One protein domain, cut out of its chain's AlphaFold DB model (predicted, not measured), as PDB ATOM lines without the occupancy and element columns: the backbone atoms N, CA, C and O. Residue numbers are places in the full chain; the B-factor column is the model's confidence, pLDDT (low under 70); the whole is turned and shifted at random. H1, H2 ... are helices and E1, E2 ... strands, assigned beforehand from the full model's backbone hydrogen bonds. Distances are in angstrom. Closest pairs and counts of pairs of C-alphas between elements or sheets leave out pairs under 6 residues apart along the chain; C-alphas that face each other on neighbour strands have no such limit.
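AT A GLANCE: This is residues 6 to 81 of the 81 residues of an uncharacterized protein of Sphingobacteriales bacterium (UniProt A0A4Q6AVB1). A strongly twisted sheet of five strands has one long helix, H1, packed along one face, with the other face bare; a small separate hairpin, E4 and E5, sits at one end, where E5 packs on the beginning of H1. The 76 printed residues hold seven named strands, then one named helix. The large sheet has the order E1 E2 E3 E6 E7, antiparallel throughout, and the class is mixed, helices and strands. The whole is compact, with a radius of gyration of the C-alphas of 12.0 A and spans of 33 by 27 by 23 A.

IN THESE COORDINATES: Find C-alpha 6 at (-9.965, -32.286, 35.041), where E1, residues 6 to 8, begins. Next come E2, residues 14 to 18, E3, residues 21 to 25, E4, residues 28 to 31, and E5, residues 34 to 37. E6, residues 43 to 49, runs 20.4 A, and E7, residues 52 to 57, runs 16.4 A. H1, residues 66 to 80, runs 21.0 A to C-alpha 80 at (8.705, -27.184, 20.425).

HOW THE PARTS SIT: E1, E2 and E3 form a meander, each strand the antiparallel neighbour of the one before; look at N 7 and O 15, 2.9 A, and N 16 and O 23, 2.9 A. E3 and E6 are antiparallel neighbours, with N 24 and O 44 within hydrogen-bond range at 2.8 A, and the hairpin E6 and E7 has N 47 and O 54 within hydrogen-bond range at 2.9 A. H1 is on this sheet, over E3 and E6, at a height of 8.6 A; it runs along the strands, at 26 degrees to E6 on the local plane. The closest C-alphas of E6 and H1, Ala 45 and Met 73, are 6.5 A apart. In the hairpin E4 and E5, N 29 and O 36 are 2.8 A apart; the closest C-alphas of E5 and H1, His 35 and Ala 66, are 5.3 A apart. In H1, 9 of 11 O i to N i+4 pairs are within hydrogen-bond range.

THE WHOLE: The farthest C-alphas, Asp 32 and Asn 50, are 36.5 A apart. The printed part has no cut and no long link. Look for pLDDT under 70 at residues 59 to 63, in the short link from E7 to H1.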
ATOM      1  N   ILE A   6      -8.742 -32.391  35.844       97.00
ATOM      2  CA  ILE A   6      -9.965 -32.286  35.041       97.00
ATOM      3  C   ILE A   6     -10.857 -31.201  35.638       97.00
ATOM      4  O   ILE A   6     -11.210 -31.260  36.815       97.00
ATOM      5  N   VAL A   7     -11.230 -30.227  34.814       97.00
ATOM      6  CA  VAL A   7     -12.051 -29.073  35.198       97.00
ATOM      7  C   VAL A   7     -13.214 -28.946  34.223       97.00
ATOM      8  O   VAL A   7     -13.027 -29.094  33.019       97.00
ATOM      9  N   GLN A   8     -14.412 -28.655  34.719       96.94
ATOM     10  CA  GLN A   8     -15.544 -28.308  33.860       96.94
ATOM     11  C   GLN A   8     -15.530 -26.802  33.564       96.94
ATOM     12  O   GLN A   8     -15.373 -25.990  34.477       96.94
ATOM     13  N   ASN A   9     -15.666 -26.429  32.294       93.75
ATOM     14  CA  ASN A   9     -15.761 -25.045  31.840       93.75
ATOM     15  C   ASN A   9     -17.204 -24.520  31.974       93.75
ATOM     16  O   ASN A   9     -18.160 -25.281  32.131       93.75
ATOM     17  N   GLU A  10     -17.373 -23.199  31.872       94.88
ATOM     18  CA  GLU A  10     -18.686 -22.537  31.954       94.88
ATOM     19  C   GLU A  10     -19.638 -22.929  30.812       94.88
ATOM     20  O   GLU A  10     -20.855 -22.941  30.989       94.88
ATOM     21  N   ASP A  11     -19.092 -23.291  29.649       93.06
ATOM     22  CA  ASP A  11     -19.841 -23.762  28.479       93.06
ATOM     23  C   ASP A  11     -20.219 -25.253  28.563       93.06
ATOM     24  O   ASP A  11     -20.700 -25.827  27.589       93.06
ATOM     25  N   SER A  12     -20.052 -25.864  29.741       92.94
ATOM     26  CA  SER A  12     -20.271 -27.286  30.040       92.94
ATOM     27  C   SER A  12     -19.270 -28.255  29.414       92.94
ATOM     28  O   SER A  12     -19.358 -29.448  29.706       92.94
ATOM     29  N   SER A  13     -18.300 -27.775  28.631       94.88
ATOM     30  CA  SER A  13     -17.215 -28.620  28.143       94.88
ATOM     31  C   SER A  13     -16.269 -28.990  29.290       94.88
ATOM     32  O   SER A  13     -16.194 -28.314  30.318       94.88
ATOM     33  N   TRP A  14     -15.474 -30.036  29.105       96.75
ATOM     34  CA  TRP A  14     -14.436 -30.428  30.052       96.75
ATOM     35  C   TRP A  14     -13.054 -30.059  29.536       96.75
ATOM     36  O   TRP A  14     -12.764 -30.176  28.344       96.75
ATOM     37  N   ARG A  15     -12.184 -29.643  30.454       97.00
ATOM     38  CA  ARG A  15     -10.772 -29.382  30.210       97.00
ATOM     39  C   ARG A  15      -9.912 -30.357  30.997       97.00
ATOM     40  O   ARG A  15     -10.008 -30.429  32.217       97.00
ATOM     41  N   PHE A  16      -9.061 -31.083  30.287       97.12
ATOM     42  CA  PHE A  16      -8.077 -31.997  30.853       97.12
ATOM     43  C   PHE A  16      -6.713 -31.329  30.769       97.12
ATOM     44  O   PHE A  16      -6.292 -30.920  29.688       97.12
ATOM     45  N   GLU A  17      -6.013 -31.233  31.890       96.88
ATOM     46  CA  GLU A  17      -4.720 -30.566  31.982       96.88
ATOM     47  C   GLU A  17      -3.668 -31.552  32.484       96.88
ATOM     48  O   GLU A  17      -3.858 -32.230  33.500       96.88
ATOM     49  N   LEU A  18      -2.545 -31.647  31.773       96.06
ATOM     50  CA  LEU A  18      -1.400 -32.430  32.221       96.06
ATOM     51  C   LEU A  18      -0.098 -31.817  31.703       96.06
ATOM     52  O   LEU A  18       0.184 -31.801  30.504       96.06
ATOM     53  N   GLY A  19       0.715 -31.315  32.635       91.25
ATOM     54  CA  GLY A  19       1.923 -30.569  32.295       91.25
ATOM     55  C   GLY A  19       1.577 -29.263  31.577       91.25
ATOM     56  O   GLY A  19       0.874 -28.431  32.136       91.25
ATOM     57  N   GLY A  20       2.088 -29.084  30.355       93.00
ATOM     58  CA  GLY A  20       1.808 -27.919  29.502       93.00
ATOM     59  C   GLY A  20       0.757 -28.163  28.413       93.00
ATOM     60  O   GLY A  20       0.522 -27.276  27.591       93.00
ATOM     61  N   ILE A  21       0.164 -29.360  28.371       95.75
ATOM     62  CA  ILE A  21      -0.807 -29.761  27.350       95.75
ATOM     63  C   ILE A  21      -2.203 -29.758  27.963       95.75
ATOM     64  O   ILE A  21      -2.427 -30.271  29.063       95.75
ATOM     65  N   HIS A  22      -3.145 -29.214  27.206       96.38
ATOM     66  CA  HIS A  22      -4.549 -29.127  27.561       96.38
ATOM     67  C   HIS A  22      -5.404 -29.800  26.491       96.38
ATOM     68  O   HIS A  22      -5.094 -29.711  25.303       96.38
ATOM     69  N   LEU A  23      -6.489 -30.454  26.898       95.38
ATOM     70  CA  LEU A  23      -7.514 -30.967  25.994       95.38
ATOM     71  C   LEU A  23      -8.863 -30.355  26.364       95.38
ATOM     72  O   LEU A  23      -9.196 -30.307  27.544       95.38
ATOM     73  N   ILE A  24      -9.637 -29.930  25.370       95.31
ATOM     74  CA  ILE A  24     -11.052 -29.570  25.498       95.31
ATOM     75  C   ILE A  24     -11.880 -30.682  24.882       95.31
ATOM     76  O   ILE A  24     -11.628 -31.073  23.740       95.31
ATOM     77  N   VAL A  25     -12.862 -31.172  25.631       93.69
ATOM     78  CA  VAL A  25     -13.773 -32.235  25.204       93.69
ATOM     79  C   VAL A  25     -15.209 -31.860  25.560       93.69
ATOM     80  O   VAL A  25     -15.438 -31.167  26.548       93.69
ATOM     81  N   ASP A  26     -16.168 -32.313  24.757       92.19
ATOM     82  CA  ASP A  26     -17.603 -32.107  25.007       92.19
ATOM     83  C   ASP A  26     -18.030 -32.838  26.291       92.19
ATOM     84  O   ASP A  26     -18.439 -32.217  27.266       92.19
ATOM     85  N   ASP A  27     -17.837 -34.159  26.322       93.38
ATOM     86  CA  ASP A  27     -18.117 -35.016  27.474       93.38
ATOM     87  C   ASP A  27     -17.311 -36.329  27.386       93.38
ATOM     88  O   ASP A  27     -16.739 -36.665  26.336       93.38
ATOM     89  N   TYR A  28     -17.215 -37.064  28.496       94.31
ATOM     90  CA  TYR A  28     -16.418 -38.286  28.586       94.31
ATOM     91  C   TYR A  28     -16.994 -39.323  29.558       94.31
ATOM     92  O   TYR A  28     -17.706 -39.014  30.508       94.31
ATOM     93  N   VAL A  29     -16.617 -40.584  29.352       95.12
ATOM     94  CA  VAL A  29     -16.887 -41.690  30.277       95.12
ATOM     95  C   VAL A  29     -15.592 -42.393  30.653       95.12
ATOM     96  O   VAL A  29     -14.685 -42.543  29.835       95.12
ATOM     97  N   VAL A  30     -15.494 -42.860  31.896       95.06
ATOM     98  CA  VAL A  30     -14.337 -43.645  32.340       95.06
ATOM     99  C   VAL A  30     -14.628 -45.126  32.129       95.06
ATOM    100  O   VAL A  30     -15.572 -45.668  32.703       95.06
ATOM    101  N   LYS A  31     -13.815 -45.789  31.303       93.88
ATOM    102  CA  LYS A  31     -13.900 -47.232  31.042       93.88
ATOM    103  C   LYS A  31     -12.504 -47.799  30.817       93.88
ATOM    104  O   LYS A  31     -11.702 -47.187  30.118       93.88
ATOM    105  N   ASP A  32     -12.234 -48.968  31.397       91.50
ATOM    106  CA  ASP A  32     -10.945 -49.663  31.285       91.50
ATOM    107  C   ASP A  32      -9.757 -48.748  31.654       91.50
ATOM    108  O   ASP A  32      -8.737 -48.718  30.972       91.50
ATOM    109  N   GLU A  33      -9.929 -47.952  32.720       91.62
ATOM    110  CA  GLU A  33      -8.950 -46.964  33.212       91.62
ATOM    111  C   GLU A  33      -8.525 -45.897  32.185       91.62
ATOM    112  O   GLU A  33      -7.414 -45.356  32.255       91.62
ATOM    113  N   LYS A  34      -9.406 -45.591  31.231       93.44
ATOM    114  CA  LYS A  34      -9.229 -44.529  30.242       93.44
ATOM    115  C   LYS A  34     -10.441 -43.603  30.181       93.44
ATOM    116  O   LYS A  34     -11.562 -44.014  30.495       93.44
ATOM    117  N   HIS A  35     -10.220 -42.375  29.717       95.25
ATOM    118  CA  HIS A  35     -11.263 -41.359  29.561       95.25
ATOM    119  C   HIS A  35     -11.767 -41.335  28.119       95.25
ATOM    120  O   HIS A  35     -11.207 -40.656  27.262       95.25
ATOM    121  N   TRP A  36     -12.809 -42.102  27.832       93.44
ATOM    122  CA  TRP A  36     -13.395 -42.215  26.502       93.44
ATOM    123  C   TRP A  36     -14.255 -41.002  26.184       93.44
ATOM    124  O   TRP A  36     -15.177 -40.690  26.933       93.44
ATOM    125  N   PHE A  37     -13.994 -40.349  25.056       92.06
ATOM    126  CA  PHE A  37     -14.833 -39.247  24.601       92.06
ATOM    127  C   PHE A  37     -16.194 -39.769  24.143       92.06
ATOM    128  O   PHE A  37     -16.273 -40.741  23.390       92.06
ATOM    129  N   THR A  38     -17.268 -39.104  24.557       90.94
ATOM    130  CA  THR A  38     -18.619 -39.414  24.060       90.94
ATOM    131  C   THR A  38     -18.838 -38.855  22.653       90.94
ATOM    132  O   THR A  38     -19.618 -39.411  21.880       90.94
ATOM    133  N   ASN A  39     -18.114 -37.786  22.304       88.56
ATOM    134  CA  ASN A  39     -18.157 -37.134  21.000       88.56
ATOM    135  C   ASN A  39     -16.737 -36.844  20.471       88.56
ATOM    136  O   ASN A  39     -16.214 -35.745  20.671       88.56
ATOM    137  N   PRO A  40     -16.102 -37.806  19.774       84.88
ATOM    138  CA  PRO A  40     -14.729 -37.671  19.281       84.88
ATOM    139  C   PRO A  40     -14.508 -36.499  18.317       84.88
ATOM    140  O   PRO A  40     -13.392 -35.999  18.236       84.88
ATOM    141  N   ASN A  41     -15.556 -36.028  17.631       86.62
ATOM    142  CA  ASN A  41     -15.486 -34.909  16.681       86.62
ATOM    143  C   ASN A  41     -15.407 -33.536  17.366       86.62
ATOM    144  O   ASN A  41     -15.218 -32.514  16.706       86.62
ATOM    145  N   ARG A  42     -15.604 -33.487  18.688       88.00
ATOM    146  CA  ARG A  42     -15.572 -32.263  19.496       88.00
ATOM    147  C   ARG A  42     -14.451 -32.319  20.517       88.00
ATOM    148  O   ARG A  42     -14.661 -32.118  21.712       88.00
ATOM    149  N   VAL A  43     -13.260 -32.628  20.020       90.75
ATOM    150  CA  VAL A  43     -12.063 -32.737  20.839       90.75
ATOM    151  C   VAL A  43     -10.928 -31.936  20.224       90.75
ATOM    152  O   VAL A  43     -10.636 -32.045  19.031       90.75
ATOM    153  N   ILE A  44     -10.299 -31.115  21.061       92.50
ATOM    154  CA  ILE A  44      -9.161 -30.270  20.704       92.50
ATOM    155  C   ILE A  44      -8.075 -30.476  21.753       92.50
ATOM    156  O   ILE A  44      -8.359 -30.416  22.943       92.50
ATOM    157  N   ALA A  45      -6.833 -30.676  21.326       93.62
ATOM    158  CA  ALA A  45      -5.659 -30.675  22.188       93.62
ATOM    159  C   ALA A  45      -4.785 -29.494  21.800       93.62
ATOM    160  O   ALA A  45      -4.642 -29.191  20.616       93.62
ATOM    161  N   TYR A  46      -4.212 -28.817  22.785       95.00
ATOM    162  CA  TYR A  46      -3.394 -27.642  22.547       95.00
ATOM    163  C   TYR A  46      -2.345 -27.431  23.634       95.00
ATOM    164  O   TYR A  46      -2.464 -27.916  24.758       95.00
ATOM    165  N   PHE A  47      -1.319 -26.657  23.300       95.12
ATOM    166  CA  PHE A  47      -0.350 -26.114  24.246       95.12
ATOM    167  C   PHE A  47       0.050 -24.696  23.833       95.12
ATOM    168  O   PHE A  47      -0.141 -24.284  22.685       95.12
ATOM    169  N   ASN A  48       0.620 -23.944  24.774       93.88
ATOM    170  CA  ASN A  48       1.151 -22.608  24.520       93.88
ATOM    171  C   ASN A  48       2.652 -22.576  24.816       93.88
ATOM    172  O   ASN A  48       3.065 -22.922  25.923       93.88
ATOM    173  N   ILE A  49       3.453 -22.150  23.838       91.81
ATOM    174  CA  ILE A  49       4.893 -21.925  23.996       91.81
ATOM    175  C   ILE A  49       5.225 -20.529  23.469       91.81
ATOM    176  O   ILE A  49       4.943 -20.196  22.318       91.81
ATOM    177  N   ASN A  50       5.845 -19.707  24.319       90.75
ATOM    178  CA  ASN A  50       6.274 -18.342  23.992       90.75
ATOM    179  C   ASN A  50       5.150 -17.452  23.420       90.75
ATOM    180  O   ASN A  50       5.390 -16.637  22.533       90.75
ATOM    181  N   GLY A  51       3.915 -17.624  23.905       90.44
ATOM    182  CA  GLY A  51       2.750 -16.860  23.450       90.44
ATOM    183  C   GLY A  51       2.101 -17.396  22.172       90.44
ATOM    184  O   GLY A  51       1.064 -16.876  21.770       90.44
ATOM    185  N   ASN A  52       2.659 -18.444  21.561       92.56
ATOM    186  CA  ASN A  52       2.084 -19.092  20.389       92.56
ATOM    187  C   ASN A  52       1.250 -20.303  20.810       92.56
ATOM    188  O   ASN A  52       1.716 -21.165  21.560       92.56
ATOM    189  N   LEU A  53       0.017 -20.357  20.312       94.38
ATOM    190  CA  LEU A  53      -0.914 -21.453  20.542       94.38
ATOM    191  C   LEU A  53      -0.780 -22.484  19.420       94.38
ATOM    192  O   LEU A  53      -0.976 -22.158  18.249       94.38
ATOM    193  N   TYR A  54      -0.498 -23.727  19.790       93.00
ATOM    194  CA  TYR A  54      -0.441 -24.860  18.873       93.00
ATOM    195  C   TYR A  54      -1.508 -25.857  19.277       93.00
ATOM    196  O   TYR A  54      -1.645 -26.156  20.462       93.00
ATOM    197  N   GLY A  55      -2.257 -26.381  18.311       92.06
ATOM    198  CA  GLY A  55      -3.315 -27.330  18.606       92.06
ATOM    199  C   GLY A  55      -3.665 -28.230  17.437       92.06
ATOM    200  O   GLY A  55      -3.435 -27.892  16.274       92.06
ATOM    201  N   ILE A  56      -4.244 -29.372  17.780       89.00
ATOM    202  CA  ILE A  56      -4.848 -30.324  16.856       89.00
ATOM    203  C   ILE A  56      -6.317 -30.492  17.242       89.00
ATOM    204  O   ILE A  56      -6.653 -30.648  18.417       89.00
ATOM    205  N   ALA A  57      -7.196 -30.439  16.250       88.19
ATOM    206  CA  ALA A  57      -8.548 -30.965  16.382       88.19
ATOM    207  C   ALA A  57      -8.532 -32.442  15.978       88.19
ATOM    208  O   ALA A  57      -7.596 -32.877  15.306       88.19
ATOM    209  N   ASN A  58      -9.545 -33.204  16.377       79.62
ATOM    210  CA  ASN A  58      -9.746 -34.569  15.902       79.62
ATOM    211  C   ASN A  58     -10.716 -34.568  14.700       79.62
ATOM    212  O   ASN A  58     -11.928 -34.531  14.920       79.62
ATOM    213  N   PRO A  59     -10.230 -34.509  13.441       61.25
ATOM    214  CA  PRO A  59     -11.096 -34.384  12.266       61.25
ATOM    215  C   PRO A  59     -11.727 -35.713  11.838       61.25
ATOM    216  O   PRO A  59     -12.807 -35.706  11.254       61.25
ATOM    217  N   ASP A  60     -11.063 -36.827  12.135       61.53
ATOM    218  CA  ASP A  60     -11.477 -38.163  11.736       61.53
ATOM    219  C   ASP A  60     -11.851 -38.924  13.009       61.53
ATOM    220  O   ASP A  60     -11.008 -39.179  13.866       61.53
ATOM    221  N   SER A  61     -13.132 -39.254  13.150       61.41
ATOM    222  CA  SER A  61     -13.784 -39.938  14.282       61.41
ATOM    223  C   SER A  61     -13.212 -41.320  14.673       61.41
ATOM    224  O   SER A  61     -13.857 -42.074  15.401       61.41
ATOM    225  N   ASP A  62     -12.012 -41.668  14.220       59.22
ATOM    226  CA  ASP A  62     -11.425 -43.009  14.263       59.22
ATOM    227  C   ASP A  62     -10.716 -43.339  15.592       59.22
ATOM    228  O   ASP A  62     -10.150 -44.419  15.760       59.22
ATOM    229  N   CYS A  63     -10.724 -42.420  16.557       64.38
ATOM    230  CA  CYS A  63      -9.954 -42.494  17.803       64.38
ATOM    231  C   CYS A  63     -10.423 -41.324  18.708       64.38
ATOM    232  O   CYS A  63     -10.767 -40.279  18.176       64.38
ATOM    233  N   CYS A  64     -10.446 -41.330  20.045       77.50
ATOM    234  CA  CYS A  64     -10.060 -42.312  21.059       77.50
ATOM    235  C   CYS A  64     -10.291 -41.684  22.451       77.50
ATOM    236  O   CYS A  64     -11.238 -40.928  22.627       77.50
ATOM    237  N   THR A  65      -9.493 -42.039  23.455       91.50
ATOM    238  CA  THR A  65      -9.579 -41.524  24.822       91.50
ATOM    239  C   THR A  65      -8.690 -40.288  25.019       91.50
ATOM    240  O   THR A  65      -7.838 -39.987  24.177       91.50
ATOM    241  N   ALA A  66      -8.832 -39.584  26.149       93.31
ATOM    242  CA  ALA A  66      -7.972 -38.447  26.513       93.31
ATOM    243  C   ALA A  66      -6.482 -38.797  26.469       93.31
ATOM    244  O   ALA A  66      -5.661 -37.993  26.036       93.31
ATOM    245  N   GLU A  67      -6.136 -40.012  26.880       93.25
ATOM    246  CA  GLU A  67      -4.770 -40.523  26.895       93.25
ATOM    247  C   GLU A  67      -4.177 -40.652  25.495       93.25
ATOM    248  O   GLU A  67      -3.054 -40.212  25.256       93.25
ATOM    249  N   ASP A  68      -4.931 -41.239  24.571       89.75
ATOM    250  CA  ASP A  68      -4.457 -41.468  23.210       89.75
ATOM    251  C   ASP A  68      -4.275 -40.117  22.489       89.75
ATOM    252  O   ASP A  68      -3.259 -39.884  21.829       89.75
ATOM    253  N   PHE A  69      -5.200 -39.176  22.704       89.31
ATOM    254  CA  PHE A  69      -5.113 -37.831  22.136       89.31
ATOM    255  C   PHE A  69      -3.978 -36.996  22.755       89.31
ATOM    256  O   PHE A  69      -3.259 -36.283  22.047       89.31
ATOM    257  N   TYR A  70      -3.738 -37.154  24.060       92.19
ATOM    258  CA  TYR A  70      -2.584 -36.569  24.740       92.19
ATOM    259  C   TYR A  70      -1.259 -37.080  24.161       92.19
ATOM    260  O   TYR A  70      -0.360 -36.278  23.922       92.19
ATOM    261  N   GLU A  71      -1.121 -38.379  23.874       91.06
ATOM    262  CA  GLU A  71       0.102 -38.931  23.266       91.06
ATOM    263  C   GLU A  71       0.381 -38.373  21.865       91.06
ATOM    264  O   GLU A  71       1.543 -38.140  21.509       91.06
ATOM    265  N   ILE A  72      -0.662 -38.116  21.072       88.69
ATOM    266  CA  ILE A  72      -0.517 -37.462  19.764       88.69
ATOM    267  C   ILE A  72       0.028 -36.041  19.957       88.69
ATOM    268  O   ILE A  72       1.025 -35.674  19.328       88.69
ATOM    269  N   MET A  73      -0.567 -35.265  20.871       90.88
ATOM    270  CA  MET A  73      -0.139 -33.888  21.133       90.88
ATOM    271  C   MET A  73       1.254 -33.816  21.771       90.88
ATOM    272  O   MET A  73       2.053 -32.948  21.426       90.88
ATOM    273  N   LYS A  74       1.589 -34.750  22.664       91.94
ATOM    274  CA  LYS A  74       2.873 -34.820  23.376       91.94
ATOM    275  C   LYS A  74       4.059 -34.932  22.428       91.94
ATOM    276  O   LYS A  74       5.084 -34.296  22.670       91.94
ATOM    277  N   LYS A  75       3.920 -35.687  21.335       87.69
ATOM    278  CA  LYS A  75       4.957 -35.772  20.294       87.69
ATOM    279  C   LYS A  75       5.237 -34.401  19.684       87.69
ATOM    280  O   LYS A  75       6.399 -34.025  19.565       87.69
ATOM    281  N   GLN A  76       4.191 -33.640  19.360       87.56
ATOM    282  CA  GLN A  76       4.352 -32.273  18.864       87.56
ATOM    283  C   GLN A  76       4.939 -31.362  19.943       87.56
ATOM    284  O   GLN A  76       5.926 -30.687  19.682       87.56
ATOM    285  N   TYR A  77       4.404 -31.393  21.164       90.31
ATOM    286  CA  TYR A  77       4.877 -30.573  22.283       90.31
ATOM    287  C   TYR A  77       6.378 -30.742  22.537       90.31
ATOM    288  O   TYR A  77       7.098 -29.755  22.639       90.31
ATOM    289  N   SER A  78       6.868 -31.986  22.529       89.50
ATOM    290  CA  SER A  78       8.289 -32.288  22.728       89.50
ATOM    291  C   SER A  78       9.218 -31.735  21.643       89.50
ATOM    292  O   SER A  78      10.410 -31.606  21.887       89.50
ATOM    293  N   TYR A  79       8.698 -31.418  20.454       87.38
ATOM    294  CA  TYR A  79       9.481 -30.808  19.379       87.38
ATOM    295  C   TYR A  79       9.655 -29.294  19.565       87.38
ATOM    296  O   TYR A  79      10.634 -28.727  19.088       87.38
ATOM    297  N   PHE A  80       8.700 -28.636  20.228       84.19
ATOM    298  CA  PHE A  80       8.705 -27.184  20.425       84.19
ATOM    299  C   PHE A  80       9.263 -26.745  21.790       84.19
ATOM    300  O   PHE A  80       9.466 -25.546  21.985       84.19
ATOM    301  N   GLN A  81       9.481 -27.686  22.717       75.62
ATOM    302  CA  GLN A  81      10.098 -27.460  24.029       75.62
ATOM    303  C   GLN A  81      11.627 -27.545  23.952       75.62
ATOM    304  O   GLN A  81      12.279 -26.693  24.595       75.62
TER     305      GLN A  81